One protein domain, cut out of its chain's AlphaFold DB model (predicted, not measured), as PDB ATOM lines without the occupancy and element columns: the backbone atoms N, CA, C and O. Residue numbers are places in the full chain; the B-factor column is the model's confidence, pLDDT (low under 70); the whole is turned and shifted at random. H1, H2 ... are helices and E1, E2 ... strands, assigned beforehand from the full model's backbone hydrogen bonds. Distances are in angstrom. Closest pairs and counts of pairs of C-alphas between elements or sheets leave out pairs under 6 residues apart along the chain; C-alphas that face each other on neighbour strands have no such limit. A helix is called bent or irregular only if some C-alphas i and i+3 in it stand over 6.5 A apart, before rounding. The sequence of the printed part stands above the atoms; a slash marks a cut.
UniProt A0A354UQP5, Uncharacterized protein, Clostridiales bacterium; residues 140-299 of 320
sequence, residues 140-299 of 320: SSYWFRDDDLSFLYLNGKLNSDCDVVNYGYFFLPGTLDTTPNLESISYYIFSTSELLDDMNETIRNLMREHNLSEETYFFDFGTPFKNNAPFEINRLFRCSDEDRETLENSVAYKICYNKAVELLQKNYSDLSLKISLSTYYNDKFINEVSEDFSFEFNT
ATOM      1  N   SER A 140      26.856 -32.162 -11.149       94.25
ATOM      2  CA  SER A 140      26.884 -30.807 -11.715       94.25
ATOM      3  C   SER A 140      27.119 -29.749 -10.658       94.25
ATOM      4  O   SER A 140      27.820 -28.785 -10.922       94.25
ATOM      5  N   SER A 141      26.498 -29.928  -9.497       92.75
ATOM      6  CA  SER A 141      26.576 -29.023  -8.360       92.75
ATOM      7  C   SER A 141      26.127 -29.756  -7.106       92.75
ATOM      8  O   SER A 141      25.520 -30.834  -7.160       92.75
ATOM      9  N   TYR A 142      26.440 -29.176  -5.963       89.25
ATOM     10  CA  TYR A 142      26.017 -29.674  -4.669       89.25
ATOM     11  C   TYR A 142      25.837 -28.497  -3.715       89.25
ATOM     12  O   TYR A 142      26.309 -27.394  -3.972       89.25
ATOM     13  N   TRP A 143      25.100 -28.725  -2.640       84.25
ATOM     14  CA  TRP A 143      24.760 -27.707  -1.654       84.25
ATOM     15  C   TRP A 143      24.603 -28.348  -0.277       84.25
ATOM     16  O   TRP A 143      24.455 -29.570  -0.163       84.25
ATOM     17  N   PHE A 144      24.629 -27.520   0.759       77.12
ATOM     18  CA  PHE A 144      24.416 -27.933   2.142       77.12
ATOM     19  C   PHE A 144      22.947 -27.723   2.527       77.12
ATOM     20  O   PHE A 144      22.394 -26.669   2.246       77.12
ATOM     21  N   ARG A 145      22.309 -28.741   3.119       68.31
ATOM     22  CA  ARG A 145      20.861 -28.804   3.377       68.31
ATOM     23  C   ARG A 145      20.345 -27.858   4.448       68.31
ATOM     24  O   ARG A 145      19.161 -27.542   4.396       68.31
ATOM     25  N   ASP A 146      21.186 -27.467   5.393       63.22
ATOM     26  CA  ASP A 146      20.794 -26.500   6.410       63.22
ATOM     27  C   ASP A 146      21.047 -25.081   5.897       63.22
ATOM     28  O   ASP A 146      22.148 -24.752   5.445       63.22
ATOM     29  N   ASP A 147      19.985 -24.276   5.949       53.72
ATOM     30  CA  ASP A 147      19.956 -22.870   5.566       53.72
ATOM     31  C   ASP A 147      20.927 -22.062   6.443       53.72
ATOM     32  O   ASP A 147      20.601 -21.685   7.564       53.72
ATOM     33  N   ASP A 148      22.091 -21.742   5.875       50.69
ATOM     34  CA  ASP A 148      22.998 -20.676   6.313       50.69
ATOM     35  C   ASP A 148      24.057 -21.062   7.355       50.69
ATOM     36  O   ASP A 148      24.009 -20.542   8.457       50.69
ATOM     37  N   LEU A 149      25.051 -21.900   7.005       55.09
ATOM     38  CA  LEU A 149      26.500 -21.682   7.270       55.09
ATOM     39  C   LEU A 149      27.303 -22.993   7.225       55.09
ATOM     40  O   LEU A 149      27.027 -23.949   7.947       55.09
ATOM     41  N   SER A 150      28.369 -23.023   6.417       63.53
ATOM     42  CA  SER A 150      29.423 -24.030   6.589       63.53
ATOM     43  C   SER A 150      30.283 -23.628   7.784       63.53
ATOM     44  O   SER A 150      30.736 -22.494   7.851       63.53
ATOM     45  N   PHE A 151      30.547 -24.524   8.726       72.62
ATOM     46  CA  PHE A 151      31.455 -24.212   9.828       72.62
ATOM     47  C   PHE A 151      32.854 -24.735   9.520       72.62
ATOM     48  O   PHE A 151      33.046 -25.919   9.241       72.62
ATOM     49  N   LEU A 152      33.848 -23.852   9.602       78.56
ATOM     50  CA  LEU A 152      35.251 -24.239   9.577       78.56
ATOM     51  C   LEU A 152      35.753 -24.352  11.013       78.56
ATOM     52  O   LEU A 152      36.005 -23.344  11.677       78.56
ATOM     53  N   TYR A 153      35.889 -25.587  11.486       79.88
ATOM     54  CA  TYR A 153      36.349 -25.883  12.838       79.88
ATOM     55  C   TYR A 153      37.863 -26.042  12.900       79.88
ATOM     56  O   TYR A 153      38.448 -26.842  12.169       79.88
ATOM     57  N   LEU A 154      38.498 -25.337  13.836       81.75
ATOM     58  CA  LEU A 154      39.915 -25.541  14.128       81.75
ATOM     59  C   LEU A 154      40.177 -26.969  14.633       81.75
ATOM     60  O   LEU A 154      39.538 -27.430  15.578       81.75
ATOM     61  N   ASN A 155      41.153 -27.638  14.017       82.19
ATOM     62  CA  ASN A 155      41.506 -29.049  14.196       82.19
ATOM     63  C   ASN A 155      40.347 -30.019  13.895       82.19
ATOM     64  O   ASN A 155      40.386 -31.186  14.287       82.19
ATOM     65  N   GLY A 156      39.314 -29.546  13.194       80.44
ATOM     66  CA  GLY A 156      38.152 -30.321  12.781       80.44
ATOM     67  C   GLY A 156      38.135 -30.528  11.272       80.44
ATOM     68  O   GLY A 156      38.674 -29.733  10.506       80.44
ATOM     69  N   LYS A 157      37.507 -31.611  10.816       78.56
ATOM     70  CA  LYS A 157      37.181 -31.762   9.390       78.56
ATOM     71  C   LYS A 157      36.074 -30.779   9.021       78.56
ATOM     72  O   LYS A 157      35.231 -30.473   9.864       78.56
ATOM     73  N   LEU A 158      36.012 -30.390   7.749       74.88
ATOM     74  CA  LEU A 158      34.943 -29.541   7.211       74.88
ATOM     75  C   LEU A 158      33.534 -30.107   7.480       74.88
ATOM     76  O   LEU A 158      32.564 -29.367   7.534       74.88
ATOM     77  N   ASN A 159      33.442 -31.423   7.693       61.53
ATOM     78  CA  ASN A 159      32.209 -32.152   7.973       61.53
ATOM     79  C   ASN A 159      32.228 -32.855   9.347       61.53
ATOM     80  O   ASN A 159      31.704 -33.959   9.476       61.53
ATOM     81  N   SER A 160      32.943 -32.315  10.340       57.19
ATOM     82  CA  SER A 160      33.082 -32.983  11.650       57.19
ATOM     83  C   SER A 160      31.835 -32.882  12.536       57.19
ATOM     84  O   SER A 160      31.552 -33.850  13.235       57.19
ATOM     85  N   ASP A 161      31.062 -31.797  12.420       51.50
ATOM     86  CA  ASP A 161      29.786 -31.606  13.136       51.50
ATOM     87  C   ASP A 161      28.557 -31.604  12.209       51.50
ATOM     88  O   ASP A 161      27.420 -31.604  12.678       51.50
ATOM     89  N   CYS A 162      28.760 -31.624  10.888       46.50
ATOM     90  CA  CYS A 162      27.667 -31.746   9.932       46.50
ATOM     91  C   CYS A 162      27.395 -33.240   9.723       46.50
ATOM     92  O   CYS A 162      28.196 -33.960   9.115       46.50
ATOM     93  N   ASP A 163      26.268 -33.718  10.248       45.94
ATOM     94  CA  ASP A 163      25.758 -35.052   9.953       45.94
ATOM     95  C   ASP A 163      25.849 -35.302   8.438       45.94
ATOM     96  O   ASP A 163      25.457 -34.466   7.624       45.94
ATOM     97  N   VAL A 164      26.347 -36.476   8.037       47.28
ATOM     98  CA  VAL A 164      26.511 -36.924   6.631       47.28
ATOM     99  C   VAL A 164      25.220 -36.762   5.790       47.28
ATOM    100  O   VAL A 164      25.239 -36.820   4.562       47.28
ATOM    101  N   VAL A 165      24.092 -36.515   6.456       50.31
ATOM    102  CA  VAL A 165      22.743 -36.274   5.939       50.31
ATOM    103  C   VAL A 165      22.552 -34.866   5.330       50.31
ATOM    104  O   VAL A 165      21.530 -34.620   4.686       50.31
ATOM    105  N   ASN A 166      23.529 -33.959   5.462       67.50
ATOM    106  CA  ASN A 166      23.380 -32.541   5.109       67.50
ATOM    107  C   ASN A 166      23.832 -32.135   3.700       67.50
ATOM    108  O   ASN A 166      23.916 -30.946   3.420       67.50
ATOM    109  N   TYR A 167      24.070 -33.066   2.779       76.19
ATOM    110  CA  TYR A 167      24.384 -32.707   1.392       76.19
ATOM    111  C   TYR A 167      23.205 -32.950   0.450       76.19
ATOM    112  O   TYR A 167      22.599 -34.023   0.419       76.19
ATOM    113  N   GLY A 168      22.904 -31.945  -0.367       85.00
ATOM    114  CA  GLY A 168      22.105 -32.095  -1.571       85.00
ATOM    115  C   GLY A 168      23.004 -32.163  -2.800       85.00
ATOM    116  O   GLY A 168      23.934 -31.375  -2.946       85.00
ATOM    117  N   TYR A 169      22.715 -33.098  -3.703       89.81
ATOM    118  CA  TYR A 169      23.492 -33.304  -4.923       89.81
ATOM    119  C   TYR A 169      22.609 -33.129  -6.149       89.81
ATOM    120  O   TYR A 169      21.515 -33.697  -6.223       89.81
ATOM    121  N   PHE A 170      23.108 -32.393  -7.134       93.50
ATOM    122  CA  PHE A 170      22.503 -32.305  -8.450       93.50
ATOM    123  C   PHE A 170      23.368 -33.056  -9.448       93.50
ATOM    124  O   PHE A 170      24.559 -32.786  -9.604       93.50
ATOM    125  N   PHE A 171      22.748 -34.010 -10.131       94.31
ATOM    126  CA  PHE A 171      23.390 -34.794 -11.169       94.31
ATOM    127  C   PHE A 171      22.789 -34.457 -12.526       94.31
ATOM    128  O   PHE A 171      21.573 -34.309 -12.672       94.31
ATOM    129  N   LEU A 172      23.648 -34.395 -13.539       94.06
ATOM    130  CA  LEU A 172      23.214 -34.377 -14.928       94.06
ATOM    131  C   LEU A 172      22.532 -35.708 -15.284       94.06
ATOM    132  O   LEU A 172      22.791 -36.729 -14.638       94.06
ATOM    133  N   PRO A 173      21.691 -35.731 -16.337       94.50
ATOM    134  CA  PRO A 173      21.118 -36.973 -16.838       94.50
ATOM    135  C   PRO A 173      22.188 -38.040 -17.097       94.50
ATOM    136  O   PRO A 173      23.276 -37.747 -17.585       94.50
ATOM    137  N   GLY A 174      21.864 -39.289 -16.790       93.88
ATOM    138  CA  GLY A 174      22.768 -40.423 -16.931       93.88
ATOM    139  C   GLY A 174      22.024 -41.724 -16.663       93.88
ATOM    140  O   GLY A 174      20.996 -41.722 -15.980       93.88
ATOM    141  N   THR A 175      22.536 -42.824 -17.197       93.25
ATOM    142  CA  THR A 175      22.013 -44.180 -16.995       93.25
ATOM    143  C   THR A 175      22.763 -44.934 -15.900       93.25
ATOM    144  O   THR A 175      22.198 -45.844 -15.301       93.25
ATOM    145  N   LEU A 176      24.001 -44.531 -15.594       91.25
ATOM    146  CA  LEU A 176      24.807 -45.090 -14.508       91.25
ATOM    147  C   LEU A 176      24.929 -44.090 -13.365       91.25
ATOM    148  O   LEU A 176      25.416 -42.975 -13.560       91.25
ATOM    149  N   ASP A 177      24.500 -44.498 -12.177       90.88
ATOM    150  CA  ASP A 177      24.688 -43.720 -10.958       90.88
ATOM    151  C   ASP A 177      26.175 -43.607 -10.609       90.88
ATOM    152  O   ASP A 177      26.941 -44.558 -10.764       90.88
ATOM    153  N   THR A 178      26.575 -42.437 -10.120       91.00
ATOM    154  CA  THR A 178      27.885 -42.215  -9.506       91.00
ATOM    155  C   THR A 178      27.678 -41.830  -8.050       91.00
ATOM    156  O   THR A 178      26.603 -41.371  -7.657       91.00
ATOM    157  N   THR A 179      28.694 -42.050  -7.226       91.12
ATOM    158  CA  THR A 179      28.613 -41.816  -5.786       91.12
ATOM    159  C   THR A 179      29.614 -40.737  -5.383       91.12
ATOM    160  O   THR A 179      30.800 -40.879  -5.689       91.12
ATOM    161  N   PRO A 180      29.178 -39.657  -4.713       90.94
ATOM    162  CA  PRO A 180      30.090 -38.704  -4.095       90.94
ATOM    163  C   PRO A 180      30.928 -39.371  -3.008       90.94
ATOM    164  O   PRO A 180      30.408 -40.164  -2.225       90.94
ATOM    165  N   ASN A 181      32.215 -39.035  -2.943       89.00
ATOM    166  CA  ASN A 181      33.106 -39.532  -1.902       89.00
ATOM    167  C   ASN A 181      33.465 -38.406  -0.928       89.00
ATOM    168  O   ASN A 181      34.233 -37.507  -1.256       89.00
ATOM    169  N   LEU A 182      32.951 -38.476   0.300       83.69
ATOM    170  CA  LEU A 182      33.237 -37.468   1.327       83.69
ATOM    171  C   LEU A 182      34.692 -37.491   1.806       83.69
ATOM    172  O   LEU A 182      35.165 -36.507   2.368       83.69
ATOM    173  N   GLU A 183      35.420 -38.587   1.587       86.19
ATOM    174  CA  GLU A 183      36.858 -38.638   1.846       86.19
ATOM    175  C   GLU A 183      37.664 -37.945   0.751       86.19
ATOM    176  O   GLU A 183      38.815 -37.615   0.999       86.19
ATOM    177  N   SER A 184      37.093 -37.690  -0.432       86.31
ATOM    178  CA  SER A 184      37.781 -36.979  -1.517       86.31
ATOM    179  C   SER A 184      37.583 -35.465  -1.467       86.31
ATOM    180  O   SER A 184      38.116 -34.765  -2.323       86.31
ATOM    181  N   ILE A 185      36.840 -34.947  -0.478       89.12
ATOM    182  CA  ILE A 185      36.624 -33.505  -0.335       89.12
ATOM    183  C   ILE A 185      37.973 -32.799  -0.221       89.12
ATOM    184  O   ILE A 185      38.803 -33.150   0.615       89.12
ATOM    185  N   SER A 186      38.193 -31.769  -1.022       92.31
ATOM    186  CA  SER A 186      39.289 -30.831  -0.799       92.31
ATOM    187  C   SER A 186      38.754 -29.423  -0.676       92.31
ATOM    188  O   SER A 186      37.725 -29.106  -1.257       92.31
ATOM    189  N   TYR A 187      39.431 -28.573   0.079       93.00
ATOM    190  CA  TYR A 187      39.003 -27.195   0.253       93.00
ATOM    191  C   TYR A 187      40.179 -26.266   0.508       93.00
ATOM    192  O   TYR A 187      41.234 -26.687   0.984       93.00
ATOM    193  N   TYR A 188      39.996 -24.992   0.193       93.69
ATOM    194  CA  TYR A 188      40.922 -23.932   0.569       93.69
ATOM    195  C   TYR A 188      40.157 -22.639   0.839       93.69
ATOM    196  O   TYR A 188      39.066 -22.422   0.304       93.69
ATOM    197  N   ILE A 189      40.734 -21.798   1.692       93.56
ATOM    198  CA  ILE A 189      40.203 -20.465   1.966       93.56
ATOM    199  C   ILE A 189      40.586 -19.563   0.801       93.56
ATOM    200  O   ILE A 189      41.732 -19.568   0.352       93.56
ATOM    201  N   PHE A 190      39.638 -18.768   0.324       92.94
ATOM    202  CA  PHE A 190      39.897 -17.754  -0.681       92.94
ATOM    203  C   PHE A 190      39.133 -16.465  -0.376       92.94
ATOM    204  O   PHE A 190      38.167 -16.452   0.386       92.94
ATOM    205  N   SER A 191      39.577 -15.378  -0.996       91.75
ATOM    206  CA  SER A 191      38.850 -14.113  -1.053       91.75
ATOM    207  C   SER A 191      38.817 -13.632  -2.499       91.75
ATOM    208  O   SER A 191      39.739 -13.896  -3.269       91.75
ATOM    209  N   THR A 192      37.749 -12.934  -2.884       82.56
ATOM    210  CA  THR A 192      37.675 -12.237  -4.178       82.56
ATOM    211  C   THR A 192      38.362 -10.868  -4.149       82.56
ATOM    212  O   THR A 192      38.420 -10.197  -5.177       82.56
ATOM    213  N   SER A 193      38.837 -10.432  -2.980       87.75
ATOM    214  CA  SER A 193      39.620  -9.213  -2.776       87.75
ATOM    215  C   SER A 193      41.063  -9.545  -2.377       87.75
ATOM    216  O   SER A 193      41.405 -10.696  -2.116       87.75
ATOM    217  N   GLU A 194      41.901  -8.513  -2.267       92.62
ATOM    218  CA  GLU A 194      43.291  -8.621  -1.791       92.62
ATOM    219  C   GLU A 194      43.392  -8.952  -0.285       92.62
ATOM    220  O   GLU A 194      44.484  -9.133   0.241       92.62
ATOM    221  N   LEU A 195      42.261  -9.107   0.419       94.19
ATOM    222  CA  LEU A 195      42.214  -9.383   1.857       94.19
ATOM    223  C   LEU A 195      43.059 -10.597   2.271       94.19
ATOM    224  O   LEU A 195      43.723 -10.562   3.305       94.19
ATOM    225  N   LEU A 196      43.028 -11.679   1.486       94.75
ATOM    226  CA  LEU A 196      43.800 -12.879   1.810       94.75
ATOM    227  C   LEU A 196      45.308 -12.622   1.690       94.75
ATOM    228  O   LEU A 196      46.087 -13.125   2.501       94.75
ATOM    229  N   ASP A 197      45.708 -11.807   0.713       95.44
ATOM    230  CA  ASP A 197      47.098 -11.408   0.511       95.44
ATOM    231  C   ASP A 197      47.571 -10.488   1.642       95.44
ATOM    232  O   ASP A 197      48.647 -10.717   2.194       95.44
ATOM    233  N   ASP A 198      46.737  -9.537   2.071       96.81
ATOM    234  CA  ASP A 198      47.002  -8.665   3.224       96.81
ATOM    235  C   ASP A 198      47.148  -9.463   4.529       96.81
ATOM    236  O   ASP A 198      48.043  -9.216   5.348       96.81
ATOM    237  N   MET A 199      46.278 -10.455   4.732       97.31
ATOM    238  CA  MET A 199      46.349 -11.366   5.874       97.31
ATOM    239  C   MET A 199      47.633 -12.203   5.840       97.31
ATOM    240  O   MET A 199      48.322 -12.310   6.856       97.31
ATOM    241  N   ASN A 200      47.980 -12.763   4.680       96.94
ATOM    242  CA  ASN A 200      49.224 -13.501   4.482       96.94
ATOM    243  C   ASN A 200      50.453 -12.620   4.752       96.94
ATOM    244  O   ASN A 200      51.371 -13.041   5.457       96.94
ATOM    245  N   GLU A 201      50.467 -11.385   4.246       97.44
ATOM    246  CA  GLU A 201      51.578 -10.455   4.450       97.44
ATOM    247  C   GLU A 201      51.697 -10.003   5.907       97.44
ATOM    248  O   GLU A 201      52.806  -9.856   6.416       97.44
ATOM    249  N   THR A 202      50.578  -9.870   6.623       98.06
ATOM    250  CA  THR A 202      50.582  -9.611   8.071       98.06
ATOM    251  C   THR A 202      51.327 -10.711   8.830       98.06
ATOM    252  O   THR A 202      52.153 -10.414   9.694       98.06
ATOM    253  N   ILE A 203      51.075 -11.983   8.503       98.00
ATOM    254  CA  ILE A 203      51.765 -13.107   9.149       98.00
ATOM    255  C   ILE A 203      53.234 -13.171   8.730       98.00
ATOM    256  O   ILE A 203      54.097 -13.333   9.590       98.00
ATOM    257  N   ARG A 204      53.544 -12.977   7.443       96.19
ATOM    258  CA  ARG A 204      54.935 -12.940   6.962       96.19
ATOM    259  C   ARG A 204      55.747 -11.817   7.611       96.19
ATOM    260  O   ARG A 204      56.871 -12.043   8.040       96.19
ATOM    261  N   ASN A 205      55.164 -10.635   7.811       96.69
ATOM    262  CA  ASN A 205      55.820  -9.564   8.564       96.69
ATOM    263  C   ASN A 205      56.129  -9.970  10.012       96.69
ATOM    264  O   ASN A 205      57.253  -9.759  10.460       96.69
ATOM    265  N   LEU A 206      55.200 -10.630  10.713       96.69
ATOM    266  CA  LEU A 206      55.474 -11.167  12.054       96.69
ATOM    267  C   LEU A 206      56.566 -12.242  12.043       96.69
ATOM    268  O   LEU A 206      57.397 -12.285  12.949       96.69
ATOM    269  N   MET A 207      56.604 -13.090  11.011       95.31
ATOM    270  CA  MET A 207      57.691 -14.053  10.822       95.31
ATOM    271  C   MET A 207      59.042 -13.325  10.730       95.31
ATOM    272  O   MET A 207      59.966 -13.684  11.462       95.31
ATOM    273  N   ARG A 208      59.146 -12.256   9.923       94.75
ATOM    274  CA  ARG A 208      60.366 -11.429   9.805       94.75
ATOM    275  C   ARG A 208      60.746 -10.757  11.123       94.75
ATOM    276  O   ARG A 208      61.904 -10.830  11.526       94.75
ATOM    277  N   GLU A 209      59.787 -10.130  11.805       95.81
ATOM    278  CA  GLU A 209      60.002  -9.432  13.083       95.81
ATOM    279  C   GLU A 209      60.546 -10.362  14.176       95.81
ATOM    280  O   GLU A 209      61.352  -9.948  15.010       95.81
ATOM    281  N   HIS A 210      60.153 -11.635  14.139       94.00
ATOM    282  CA  HIS A 210      60.586 -12.654  15.090       94.00
ATOM    283  C   HIS A 210      61.671 -13.596  14.541       94.00
ATOM    284  O   HIS A 210      61.889 -14.670  15.102       94.00
ATOM    285  N   ASN A 211      62.397 -13.173  13.497       91.94
ATOM    286  CA  ASN A 211      63.544 -13.877  12.906       91.94
ATOM    287  C   ASN A 211      63.247 -15.312  12.436       91.94
ATOM    288  O   ASN A 211      64.111 -16.191  12.494       91.94
ATOM    289  N   LEU A 212      62.030 -15.567  11.961       92.25
ATOM    290  CA  LEU A 212      61.675 -16.823  11.319       92.25
ATOM    291  C   LEU A 212      62.068 -16.758   9.828       92.25
ATOM    292  O   LEU A 212      61.609 -15.885   9.098       92.25
ATOM    293  N   SER A 213      62.937 -17.670   9.378       88.88
ATOM    294  CA  SER A 213      63.476 -17.689   8.005       88.88
ATOM    295  C   SER A 213      62.387 -17.924   6.949       88.88
ATOM    296  O   SER A 213      61.833 -19.018   6.884       88.88
ATOM    297  N   GLU A 214      62.130 -16.950   6.073       86.75
ATOM    298  CA  GLU A 214      61.184 -17.114   4.950       86.75
ATOM    299  C   GLU A 214      61.705 -18.042   3.838       86.75
ATOM    300  O   GLU A 214      60.933 -18.514   3.007       86.75
ATOM    301  N   GLU A 215      63.008 -18.340   3.822       87.69
ATOM    302  CA  GLU A 215      63.587 -19.343   2.915       87.69
ATOM    303  C   GLU A 215      63.275 -20.774   3.381       87.69
ATOM    304  O   GLU A 215      63.200 -21.697   2.570       87.69
ATOM    305  N   THR A 216      63.091 -20.956   4.691       89.88
ATOM    306  CA  THR A 216      62.839 -22.256   5.332       89.88
ATOM    307  C   THR A 216      61.350 -22.482   5.588       89.88
ATOM    308  O   THR A 216      60.848 -23.599   5.448       89.88
ATOM    309  N   TYR A 217      60.640 -21.420   5.966       92.88
ATOM    310  CA  TYR A 217      59.255 -21.454   6.409       92.88
ATOM    311  C   TYR A 217      58.407 -20.542   5.530       92.88
ATOM    312  O   TYR A 217      58.729 -19.374   5.339       92.88
ATOM    313  N   PHE A 218      57.277 -21.045   5.051       93.50
ATOM    314  CA  PHE A 218      56.333 -20.264   4.256       93.50
ATOM    315  C   PHE A 218      54.938 -20.338   4.867       93.50
ATOM    316  O   PHE A 218      54.505 -21.413   5.270       93.50
ATOM    317  N   PHE A 219      54.224 -19.216   4.916       96.31
ATOM    318  CA  PHE A 219      52.851 -19.160   5.410       96.31
ATOM    319  C   PHE A 219      51.877 -18.753   4.302       96.31
ATOM    320  O   PHE A 219      52.141 -17.796   3.567       96.31
ATOM    321  N   ASP A 220      50.754 -19.470   4.210       96.38
ATOM    322  CA  ASP A 220      49.710 -19.205   3.220       96.38
ATOM    323  C   ASP A 220      48.331 -19.732   3.650       96.38
ATOM    324  O   ASP A 220      48.106 -20.947   3.686       96.38
ATOM    325  N   PHE A 221      47.390 -18.818   3.910       95.44
ATOM    326  CA  PHE A 221      45.977 -19.124   4.168       95.44
ATOM    327  C   PHE A 221      45.284 -19.835   2.996       95.44
ATOM    328  O   PHE A 221      44.343 -20.595   3.223       95.44
ATOM    329  N   GLY A 222      45.756 -19.640   1.762       94.75
ATOM    330  CA  GLY A 222      45.258 -20.315   0.562       94.75
ATOM    331  C   GLY A 222      45.740 -21.761   0.418       94.75
ATOM    332  O   GLY A 222      45.464 -22.407  -0.594       94.75
ATOM    333  N   THR A 223      46.467 -22.297   1.406       95.44
ATOM    334  CA  THR A 223      46.937 -23.685   1.375       95.44
ATOM    335  C   THR A 223      45.756 -24.664   1.327       95.44
ATOM    336  O   THR A 223      44.902 -24.635   2.214       95.44
ATOM    337  N   PRO A 224      45.707 -25.575   0.334       94.00
ATOM    338  CA  PRO A 224      44.604 -26.515   0.210       94.00
ATOM    339  C   PRO A 224      44.697 -27.677   1.198       94.00
ATOM    340  O   PRO A 224      45.730 -28.338   1.330       94.00
ATOM    341  N   PHE A 225      43.560 -27.998   1.801       92.94
ATOM    342  CA  PHE A 225      43.316 -29.193   2.593       92.94
ATOM    343  C   PHE A 225      42.708 -30.259   1.687       92.94
ATOM    344  O   PHE A 225      41.663 -30.052   1.081       92.94
ATOM    345  N   LYS A 226      43.382 -31.403   1.558       92.94
ATOM    346  CA  LYS A 226      42.973 -32.499   0.665       92.94
ATOM    347  C   LYS A 226      42.439 -33.684   1.454       92.94
ATOM    348  O   LYS A 226      42.790 -33.853   2.620       92.94
ATOM    349  N   ASN A 227      41.668 -34.533   0.787       90.94
ATOM    350  CA  ASN A 227      41.154 -35.793   1.321       90.94
ATOM    351  C   ASN A 227      40.406 -35.646   2.660       90.94
ATOM    352  O   ASN A 227      40.617 -36.402   3.611       90.94
ATOM    353  N   ASN A 228      39.603 -34.590   2.754       87.56
ATOM    354  CA  ASN A 228      38.843 -34.175   3.923       87.56
ATOM    355  C   ASN A 228      39.709 -34.111   5.190       87.56
ATOM    356  O   ASN A 228      39.307 -34.540   6.276       87.56
ATOM    357  N   ALA A 229      40.945 -33.632   5.029       90.12
ATOM    358  CA  ALA A 229      41.839 -33.411   6.144       90.12
ATOM    359  C   ALA A 229      41.256 -32.357   7.102       90.12
ATOM    360  O   ALA A 229      40.604 -31.410   6.644       90.12
ATOM    361  N   PRO A 230      41.509 -32.494   8.415       89.19
ATOM    362  CA  PRO A 230      41.165 -31.462   9.377       89.19
ATOM    363  C   PRO A 230      41.803 -30.116   9.023       89.19
ATOM    364  O   PRO A 230      42.925 -30.075   8.511       89.19
ATOM    365  N   PHE A 231      41.086 -29.029   9.301       89.62
ATOM    366  CA  PHE A 231      41.597 -27.675   9.173       89.62
ATOM    367  C   PHE A 231      42.512 -27.376  10.355       89.62
ATOM    368  O   PHE A 231      42.062 -27.167  11.477       89.62
ATOM    369  N   GLU A 232      43.813 -27.357  10.106       90.25
ATOM    370  CA  GLU A 232      44.834 -27.158  11.127       90.25
ATOM    371  C   GLU A 232      45.702 -25.965  10.719       90.25
ATOM    372  O   GLU A 232      46.250 -25.928   9.615       90.25
ATOM    373  N   ILE A 233      45.853 -24.976  11.603       91.62
ATOM    374  CA  ILE A 233      46.634 -23.762  11.308       91.62
ATOM    375  C   ILE A 233      48.107 -24.103  11.058       91.62
ATOM    376  O   ILE A 233      48.757 -23.460  10.237       91.62
ATOM    377  N   ASN A 234      48.641 -25.147  11.699       90.81
ATOM    378  CA  ASN A 234      50.012 -25.605  11.468       90.81
ATOM    379  C   ASN A 234      50.262 -26.010  10.001       90.81
ATOM    380  O   ASN A 234      51.370 -25.811   9.506       90.81
ATOM    381  N   ARG A 235      49.244 -26.498   9.279       92.06
ATOM    382  CA  ARG A 235      49.335 -26.846   7.853       92.06
ATOM    383  C   ARG A 235      49.422 -25.630   6.940       92.06
ATOM    384  O   ARG A 235      49.893 -25.767   5.814       92.06
ATOM    385  N   LEU A 236      49.026 -24.451   7.419       95.19
ATOM    386  CA  LEU A 236      49.235 -23.189   6.706       95.19
ATOM    387  C   LEU A 236      50.711 -22.772   6.723       95.19
ATOM    388  O   LEU A 236      51.143 -22.040   5.835       95.19
ATOM    389  N   PHE A 237      51.490 -23.275   7.688       95.38
ATOM    390  CA  PHE A 237      52.945 -23.155   7.713       95.38
ATOM    391  C   PHE A 237      53.580 -24.340   6.970       95.38
ATOM    392  O   PHE A 237      53.583 -25.485   7.439       95.38
ATOM    393  N   ARG A 238      54.151 -24.070   5.801       92.69
ATOM    394  CA  ARG A 238      54.910 -25.032   5.002       92.69
ATOM    395  C   ARG A 238      56.375 -25.002   5.423       92.69
ATOM    396  O   ARG A 238      56.994 -23.943   5.462       92.69
ATOM    397  N   CYS A 239      56.901 -26.177   5.732       93.31
ATOM    398  CA  CYS A 239      58.304 -26.436   6.039       93.31
ATOM    399  C   CYS A 239      58.606 -27.913   5.779       93.31
ATOM    400  O   CYS A 239      57.681 -28.686   5.498       93.31
ATOM    401  N   SER A 240      59.883 -28.289   5.841       92.94
ATOM    402  CA  SER A 240      60.286 -29.692   5.774       92.94
ATOM    403  C   SER A 240      59.794 -30.468   7.006       92.94
ATOM    404  O   SER A 240      59.520 -29.879   8.055       92.94
ATOM    405  N   ASP A 241      59.699 -31.794   6.898       91.25
ATOM    406  CA  ASP A 241      59.352 -32.643   8.048       91.25
ATOM    407  C   ASP A 241      60.408 -32.547   9.164       91.25
ATOM    408  O   ASP A 241      60.068 -32.610  10.343       91.25
ATOM    409  N   GLU A 242      61.678 -32.338   8.799       93.00
ATOM    410  CA  GLU A 242      62.802 -32.191   9.735       93.00
ATOM    411  C   GLU A 242      62.714 -30.884  10.545       93.00
ATOM    412  O   GLU A 242      63.064 -30.856  11.724       93.00
ATOM    413  N   ASP A 243      62.187 -29.813   9.945       92.81
ATOM    414  CA  ASP A 243      62.085 -28.496  10.582       92.81
ATOM    415  C   ASP A 243      60.790 -28.304  11.391       92.81
ATOM    416  O   ASP A 243      60.672 -27.341  12.155       92.81
ATOM    417  N   ARG A 244      59.806 -29.204  11.248       93.00
ATOM    418  CA  ARG A 244      58.457 -29.058  11.823       93.00
ATOM    419  C   ARG A 244      58.467 -28.900  13.342       93.00
ATOM    420  O   ARG A 244      57.861 -27.966  13.862       93.00
ATOM    421  N   GLU A 245      59.160 -29.790  14.047       93.44
ATOM    422  CA  GLU A 245      59.234 -29.756  15.514       93.44
ATOM    423  C   GLU A 245      59.947 -28.487  16.006       93.44
ATOM    424  O   GLU A 245      59.527 -27.857  16.981       93.44
ATOM    425  N   THR A 246      61.000 -28.070  15.301       92.75
ATOM    426  CA  THR A 246      61.733 -26.833  15.598       92.75
ATOM    427  C   THR A 246      60.832 -25.611  15.437       92.75
ATOM    428  O   THR A 246      60.796 -24.746  16.317       92.75
ATOM    429  N   LEU A 247      60.064 -25.554  14.343       93.56
ATOM    430  CA  LEU A 247      59.103 -24.490  14.086       93.56
ATOM    431  C   LEU A 247      58.041 -24.426  15.185       93.56
ATOM    432  O   LEU A 247      57.886 -23.376  15.807       93.56
ATOM    433  N   GLU A 248      57.334 -25.528  15.438       92.06
ATOM    434  CA  GLU A 248      56.179 -25.564  16.348       92.06
ATOM    435  C   GLU A 248      56.559 -25.231  17.803       92.06
ATOM    436  O   GLU A 248      55.766 -24.653  18.553       92.06
ATOM    437  N   ASN A 249      57.806 -25.502  18.199       91.06
ATOM    438  CA  ASN A 249      58.320 -25.128  19.516       91.06
ATOM    439  C   ASN A 249      58.728 -23.649  19.633       91.06
ATOM    440  O   ASN A 249      58.774 -23.120  20.754       91.06
ATOM    441  N   SER A 250      58.984 -22.966  18.513       92.06
ATOM    442  CA  SER A 250      59.472 -21.585  18.498       92.06
ATOM    443  C   SER A 250      58.440 -20.574  19.019       92.06
ATOM    444  O   SER A 250      57.229 -20.708  18.832       92.06
ATOM    445  N   VAL A 251      58.926 -19.509  19.668       91.12
ATOM    446  CA  VAL A 251      58.079 -18.385  20.110       91.12
ATOM    447  C   VAL A 251      57.463 -17.664  18.906       91.12
ATOM    448  O   VAL A 251      56.285 -17.315  18.938       91.12
ATOM    449  N   ALA A 252      58.234 -17.506  17.826       92.31
ATOM    450  CA  ALA A 252      57.790 -16.881  16.582       92.31
ATOM    451  C   ALA A 252      56.566 -17.591  15.984       92.31
ATOM    452  O   ALA A 252      55.569 -16.941  15.669       92.31
ATOM    453  N   TYR A 253      56.602 -18.927  15.896       94.44
ATOM    454  CA  TYR A 253      55.467 -19.724  15.434       94.44
ATOM    455  C   TYR A 253      54.226 -19.505  16.295       94.44
ATOM    456  O   TYR A 253      53.158 -19.248  15.758       94.44
ATOM    457  N   LYS A 254      54.360 -19.549  17.625       93.94
ATOM    458  CA  LYS A 254      53.234 -19.375  18.557       93.94
ATOM    459  C   LYS A 254      52.572 -18.001  18.414       93.94
ATOM    460  O   LYS A 254      51.347 -17.905  18.430       93.94
ATOM    461  N   ILE A 255      53.371 -16.949  18.210       94.12
ATOM    462  CA  ILE A 255      52.885 -15.593  17.913       94.12
ATOM    463  C   ILE A 255      52.126 -15.570  16.582       94.12
ATOM    464  O   ILE A 255      50.981 -15.116  16.532       94.12
ATOM    465  N   CYS A 256      52.733 -16.100  15.518       95.88
ATOM    466  CA  CYS A 256      52.126 -16.137  14.186       95.88
ATOM    467  C   CYS A 256      50.843 -16.977  14.166       95.88
ATOM    468  O   CYS A 256      49.855 -16.573  13.562       95.88
ATOM    469  N   TYR A 257      50.826 -18.113  14.864       94.56
ATOM    470  CA  TYR A 257      49.665 -18.984  15.017       94.56
ATOM    471  C   TYR A 257      48.502 -18.235  15.665       94.56
ATOM    472  O   TYR A 257      47.405 -18.199  15.110       94.56
ATOM    473  N   ASN A 258      48.747 -17.594  16.815       93.81
ATOM    474  CA  ASN A 258      47.716 -16.834  17.514       93.81
ATOM    475  C   ASN A 258      47.170 -15.708  16.624       93.81
ATOM    476  O   ASN A 258      45.956 -15.500  16.564       93.81
ATOM    477  N   LYS A 259      48.054 -15.019  15.885       95.69
ATOM    478  CA  LYS A 259      47.634 -13.975  14.948       95.69
ATOM    479  C   LYS A 259      46.823 -14.530  13.781       95.69
ATOM    480  O   LYS A 259      45.851 -13.902  13.373       95.69
ATOM    481  N   ALA A 260      47.189 -15.695  13.252       95.12
ATOM    482  CA  ALA A 260      46.470 -16.309  12.145       95.12
ATOM    483  C   ALA A 260      45.025 -16.644  12.538       95.12
ATOM    484  O   ALA A 260      44.097 -16.347  11.786       95.12
ATOM    485  N   VAL A 261      44.830 -17.182  13.745       92.88
ATOM    486  CA  VAL A 261      43.496 -17.432  14.307       92.88
ATOM    487  C   VAL A 261      42.711 -16.127  14.477       92.88
ATOM    488  O   VAL A 261      41.560 -16.064  14.053       92.88
ATOM    489  N   GLU A 262      43.329 -15.074  15.024       92.94
ATOM    490  CA  GLU A 262      42.695 -13.754  15.176       92.94
ATOM    491  C   GLU A 262      42.229 -13.184  13.825       92.94
ATOM    492  O   GLU A 262      41.107 -12.695  13.709       92.94
ATOM    493  N   LEU A 263      43.070 -13.255  12.786       94.69
ATOM    494  CA  LEU A 263      42.733 -12.741  11.457       94.69
ATOM    495  C   LEU A 263      41.578 -13.520  10.813       94.69
ATOM    496  O   LEU A 263      40.707 -12.903  10.206       94.69
ATOM    497  N   LEU A 264      41.538 -14.847  10.969       92.25
ATOM    498  CA  LEU A 264      40.415 -15.661  10.494       92.25
ATOM    499  C   LEU A 264      39.117 -15.309  11.228       92.25
ATOM    500  O   LEU A 264      38.097 -15.083  10.586       92.25
ATOM    501  N   GLN A 265      39.160 -15.191  12.558       89.56
ATOM    502  CA  GLN A 265      37.999 -14.798  13.368       89.56
ATOM    503  C   GLN A 265      37.502 -13.387  13.049       89.56
ATOM    504  O   GLN A 265      36.310 -13.118  13.135       89.56
ATOM    505  N   LYS A 266      38.407 -12.466  12.717       91.75
ATOM    506  CA  LYS A 266      38.050 -11.078  12.426       91.75
ATOM    507  C   LYS A 266      37.414 -10.920  11.047       91.75
ATOM    508  O   LYS A 266      36.531 -10.084  10.893       91.75
ATOM    509  N   ASN A 267      37.894 -11.677  10.063       91.62
ATOM    510  CA  ASN A 267      37.594 -11.425   8.657       91.62
ATOM    511  C   ASN A 267      36.726 -12.515   8.000       91.62
ATOM    512  O   ASN A 267      36.523 -12.454   6.793       91.62
ATOM    513  N   TYR A 268      36.217 -13.510   8.743       85.19
ATOM    514  CA  TYR A 268      35.485 -14.653   8.163       85.19
ATOM    515  C   TYR A 268      34.313 -14.256   7.253       85.19
ATOM    516  O   TYR A 268      34.053 -14.948   6.277       85.19
ATOM    517  N   SER A 269      33.637 -13.134   7.525       87.56
ATOM    518  CA  SER A 269      32.523 -12.641   6.704       87.56
ATOM    519  C   SER A 269      32.927 -12.238   5.284       87.56
ATOM    520  O   SER A 269      32.080 -12.210   4.396       87.56
ATOM    521  N   ASP A 270      34.205 -11.921   5.078       90.50
ATOM    522  CA  ASP A 270      34.784 -11.520   3.793       90.50
ATOM    523  C   ASP A 270      35.607 -12.654   3.151       90.50
ATOM    524  O   ASP A 270      36.270 -12.454   2.129       90.50
ATOM    525  N   LEU A 271      35.591 -13.845   3.759       90.69
ATOM    526  CA  LEU A 271      36.274 -15.040   3.281       90.69
ATOM    527  C   LEU A 271      35.258 -16.082   2.812       90.69
ATOM    528  O   LEU A 271      34.153 -16.206   3.337       90.69
ATOM    529  N   SER A 272      35.687 -16.897   1.855       89.50
ATOM    530  CA  SER A 272      34.918 -18.029   1.349       89.50
ATOM    531  C   SER A 272      35.767 -19.296   1.350       89.50
ATOM    532  O   SER A 272      36.996 -19.253   1.277       89.50
ATOM    533  N   LEU A 273      35.106 -20.447   1.408       90.19
ATOM    534  CA  LEU A 273      35.710 -21.746   1.144       90.19
ATOM    535  C   LEU A 273      35.403 -22.153  -0.285       90.19
ATOM    536  O   LEU A 273      34.238 -22.233  -0.671       90.19
ATOM    537  N   LYS A 274      36.441 -22.465  -1.058       91.62
ATOM    538  CA  LYS A 274      36.254 -23.201  -2.303       91.62
ATOM    539  C   LYS A 274      36.365 -24.671  -1.968       91.62
ATOM    540  O   LYS A 274      37.433 -25.120  -1.558       91.62
ATOM    541  N   ILE A 275      35.261 -25.395  -2.098       91.25
ATOM    542  CA  ILE A 275      35.165 -26.812  -1.760       91.25
ATOM    543  C   ILE A 275      35.056 -27.590  -3.066       91.25
ATOM    544  O   ILE A 275      34.263 -27.246  -3.939       91.25
ATOM    545  N   SER A 276      35.834 -28.652  -3.197       92.38
ATOM    546  CA  SER A 276      35.809 -29.585  -4.316       92.38
ATOM    547  C   SER A 276      35.344 -30.947  -3.820       92.38
ATOM    548  O   SER A 276      35.836 -31.442  -2.806       92.38
ATOM    549  N   LEU A 277      34.400 -31.550  -4.536       91.25
ATOM    550  CA  LEU A 277      33.853 -32.869  -4.248       91.25
ATOM    551  C   LEU A 277      33.938 -33.736  -5.497       91.25
ATOM    552  O   LEU A 277      33.457 -33.359  -6.570       91.25
ATOM    553  N   SER A 278      34.518 -34.920  -5.339       91.69
ATOM    554  CA  SER A 278      34.681 -35.878  -6.426       91.69
ATOM    555  C   SER A 278      33.641 -36.998  -6.342       91.69
ATOM    556  O   SER A 278      33.192 -37.397  -5.264       91.69
ATOM    557  N   THR A 279      33.257 -37.522  -7.502       91.50
ATOM    558  CA  THR A 279      32.357 -38.671  -7.633       91.50
ATOM    559  C   THR A 279      33.046 -39.850  -8.287       91.50
ATOM    560  O   THR A 279      33.973 -39.693  -9.088       91.50
ATOM    561  N   TYR A 280      32.571 -41.038  -7.932       89.62
ATOM    562  CA  TYR A 280      33.180 -42.297  -8.314       89.62
ATOM    563  C   TYR A 280      32.140 -43.295  -8.818       89.62
ATOM    564  O   TYR A 280      30.970 -43.261  -8.437       89.62
ATOM    565  N   TYR A 281      32.593 -44.218  -9.660       87.12
ATOM    566  CA  TYR A 281      31.868 -45.422 -10.055       87.12
ATOM    567  C   TYR A 281      32.825 -46.609  -9.958       87.12
ATOM    568  O   TYR A 281      33.876 -46.597 -10.601       87.12
ATOM    569  N   ASN A 282      32.487 -47.621  -9.151       85.00
ATOM    570  CA  ASN A 282      33.357 -48.771  -8.859       85.00
ATOM    571  C   ASN A 282      34.796 -48.346  -8.492       85.00
ATOM    572  O   ASN A 282      35.756 -48.799  -9.114       85.00
ATOM    573  N   ASP A 283      34.928 -47.416  -7.538       83.88
ATOM    574  CA  ASP A 283      36.200 -46.849  -7.053       83.88
ATOM    575  C   ASP A 283      37.015 -46.052  -8.085       83.88
ATOM    576  O   ASP A 283      38.164 -45.679  -7.838       83.88
ATOM    577  N   LYS A 284      36.430 -45.737  -9.245       83.12
ATOM    578  CA  LYS A 284      37.088 -44.943 -10.288       83.12
ATOM    579  C   LYS A 284      36.523 -43.545 -10.340       83.12
ATOM    580  O   LYS A 284      35.309 -43.372 -10.390       83.12
ATOM    581  N   PHE A 285      37.425 -42.570 -10.319       86.56
ATOM    582  CA  PHE A 285      37.095 -41.157 -10.423       86.56
ATOM    583  C   PHE A 285      36.321 -40.890 -11.717       86.56
ATOM    584  O   PHE A 285      36.741 -41.327 -12.787       86.56
ATOM    585  N   ILE A 286      35.202 -40.175 -11.612       86.88
ATOM    586  CA  ILE A 286      34.372 -39.782 -12.754       86.88
ATOM    587  C   ILE A 286      34.478 -38.287 -13.009       86.88
ATOM    588  O   ILE A 286      34.782 -37.852 -14.125       86.88
ATOM    589  N   ASN A 287      34.178 -37.485 -11.991       90.81
ATOM    590  CA  ASN A 287      34.298 -36.041 -12.085       90.81
ATOM    591  C   ASN A 287      34.414 -35.388 -10.718       90.81
ATOM    592  O   ASN A 287      33.974 -35.940  -9.713       90.81
ATOM    593  N   GLU A 288      34.940 -34.173 -10.732       92.50
ATOM    594  CA  GLU A 288      34.973 -33.270  -9.595       92.50
ATOM    595  C   GLU A 288      34.146 -32.030  -9.911       92.50
ATOM    596  O   GLU A 288      34.101 -31.579 -11.059       92.50
ATOM    597  N   VAL A 289      33.475 -31.505  -8.893       92.75
ATOM    598  CA  VAL A 289      32.806 -30.209  -8.938       92.75
ATOM    599  C   VAL A 289      33.353 -29.362  -7.810       92.75
ATOM    600  O   VAL A 289      33.509 -29.860  -6.696       92.75
ATOM    601  N   SER A 290      33.640 -28.096  -8.104       92.56
ATOM    602  CA  SER A 290      34.037 -27.119  -7.097       92.56
ATOM    603  C   SER A 290      32.990 -26.024  -6.979       92.56
ATOM    604  O   SER A 290      32.594 -25.461  -7.995       92.56
ATOM    605  N   GLU A 291      32.589 -25.727  -5.752       89.50
ATOM    606  CA  GLU A 291      31.595 -24.712  -5.411       89.50
ATOM    607  C   GLU A 291      32.160 -23.808  -4.311       89.50
ATOM    608  O   GLU A 291      33.025 -24.216  -3.526       89.50
ATOM    609  N   ASP A 292      31.675 -22.574  -4.283       89.56
ATOM    610  CA  ASP A 292      32.114 -21.553  -3.343       89.56
ATOM    611  C   ASP A 292      31.075 -21.404  -2.230       89.56
ATOM    612  O   ASP A 292      29.882 -21.253  -2.498       89.56
ATOM    613  N   PHE A 293      31.529 -21.427  -0.981       84.75
ATOM    614  CA  PHE A 293      30.659 -21.372   0.187       84.75
ATOM    615  C   PHE A 293      31.131 -20.327   1.186       84.75
ATOM    616  O   PHE A 293      32.315 -20.251   1.519       84.75
ATOM    617  N   SER A 294      30.184 -19.559   1.713       82.81
ATOM    618  CA  SER A 294      30.403 -18.790   2.934       82.81
ATOM    619  C   SER A 294      30.586 -19.736   4.114       82.81
ATOM    620  O   SER A 294      29.966 -20.804   4.175       82.81
ATOM    621  N   PHE A 295      31.425 -19.333   5.062       80.94
ATOM    622  CA  PHE A 295      31.662 -20.118   6.258       80.94
ATOM    623  C   PHE A 295      31.736 -19.254   7.509       80.94
ATOM    624  O   PHE A 295      32.102 -18.084   7.457       80.94
ATOM    625  N   GLU A 296      31.431 -19.864   8.647       79.19
ATOM    626  CA  GLU A 296      31.738 -19.328   9.962       79.19
ATOM    627  C   GLU A 296      32.988 -20.007  10.509       79.19
ATOM    628  O   GLU A 296      33.119 -21.235  10.484       79.19
ATOM    629  N   PHE A 297      33.926 -19.206  11.008       82.19
ATOM    630  CA  PHE A 297      35.118 -19.739  11.646       82.19
ATOM    631  C   PHE A 297      34.835 -20.015  13.122       82.19
ATOM    632  O   PHE A 297      34.844 -19.106  13.955       82.19
ATOM    633  N   ASN A 298      34.579 -21.281  13.450       75.31
ATOM    634  CA  ASN A 298      34.224 -21.684  14.803       75.31
ATOM    635  C   ASN A 298      35.448 -22.251  15.535       75.31
ATOM    636  O   ASN A 298      36.102 -23.196  15.089       75.31
ATOM    637  N   THR A 299      35.767 -21.674  16.694       70.44
ATOM    638  CA  THR A 299      37.004 -21.964  17.438       70.44
ATOM    639  C   THR A 299      36.780 -22.346  18.908       70.44
ATOM    640  O   THR A 299      37.529 -21.873  19.765       70.44
TER     641      THR A 299
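This is residues 140 to 299 of the 320 residues of an uncharacterized protein of Clostridiales bacterium (UniProt A0A354UQP5). The domain is elongated, with strands at one end and helices at the other: the strand end is a curled sheet of four strands built on the long hairpin E5 and E6, with the small sheet of E1 and E3 partly face to face with it. At the helix end H1 and H4 lie side by side, and residues 261 to 270 of H4 reach back to pack across E6; the short helices H2 and H3 are at that end too, while the long link of residues 210 to 232 runs from the end of H1 back toward the middle of the domain, its C-alphas 5 to 27 A from the mean of all C-alphas, before H2. The printed part has 160 residues with four named helices and six named strands, in the order E1 E2 E3 E4 H1 H2 H3 H4 E5 E6, and its class is mixed, helices and strands. The larger sheet runs E2 E6 E5 E4 and is mixed; E1 and E3 are antiparallel. The whole is only just compact, close to loose, with a radius of gyration of the C-alphas of 17.7 A and spans of 59 by 33 by 26 A.

Strand E1 is residues 140 to 144, beginning at C-alpha 140 at (26.884, -30.807, -11.715). E2 is residues 150 to 153, E3 residues 167 to 171 and E4 residues 186 to 190. Helix H1 is residues 195 to 209, 21.0 A from first to last C-alpha, ending at C-alpha 209 at (60.002, -9.432, 13.083). H2 is residues 233 to 236 and H3 residues 244 to 249. H4 is residues 251 to 270, 29.3 A long; it is irregular, with C-alphas 266 and 269 8.1 A apart, and has a kink of 34 degrees near residue 264. E5 is residues 272 to 281, 29.8 A long. E6 is residues 284 to 298, 34.3 A long; it bends by 78 degrees at residue 294 and ends at C-alpha 298 at (34.224, -21.684, 14.803).

The sheet E2 E6 E5 E4 is strongly twisted and curled like part of a barrel. E5 and E6 form an antiparallel hairpin, with N 275 and O 291 2.9 A apart. E4, an edge strand, is antiparallel to E5, with N 188 and O 274 3.1 A apart. The pairing of E6 is staggered: residues 284 to 294 pair with E5, and residues 295 to 298 with E2, the other edge strand, which is parallel to E6; N 296 and O 150 are 2.8 A apart. E1 and E3 are antiparallel at 166 degrees, with N 143 and O 168 2.9 A apart. The two sheets form a sandwich, two sheets face to face, with best planes 34 degrees apart; the closest C-alphas of E1 and E6, those of Ser 141 and Val 289, are 6.4 A apart. H4 is on the larger sheet at a height of 8.2 A, only just over E6, on which 3 of its C-alphas fall, and on the local plane it runs across E6 at 89 degrees. H1 touches H4 at a shallow tilt of 14 degrees, opposite ways; their closest C-alphas, those of Ile 203 and Cys 256, are 5.9 A apart. H2 touches H4 at its residues 257 to 261 alone, the closest C-alphas being those of Ile 233 and Tyr 257, 6.8 A apart. H3 and H4 are close but not clearly touching and about perpendicular at 88 degrees, the closest C-alphas being those of Leu 247 and Tyr 253, 6.1 A apart. In H1 and H3 every O i to N i+4 pair is within hydrogen-bond range, in H4 14 of 16 are, and H2 is too short for such a pair.

The two C-alphas farthest apart, those of Thr 175 and Glu 209, are 59.6 A apart. The printed part has no cut. The links E2 to E3, E3 to E4 and H1 to H2 are long, with 13, 14 and 23 residues. Residues 179 to 180, in the second of these, pair antiparallel with residues 279 to 280 of E5, and residues 218 to 219 pair antiparallel with residues 237 to 238. The mean pLDDT of the printed part is 87.3; 14 residues are under 70, namely 145 to 150, of which 150 belongs to E2, and 159 to 166.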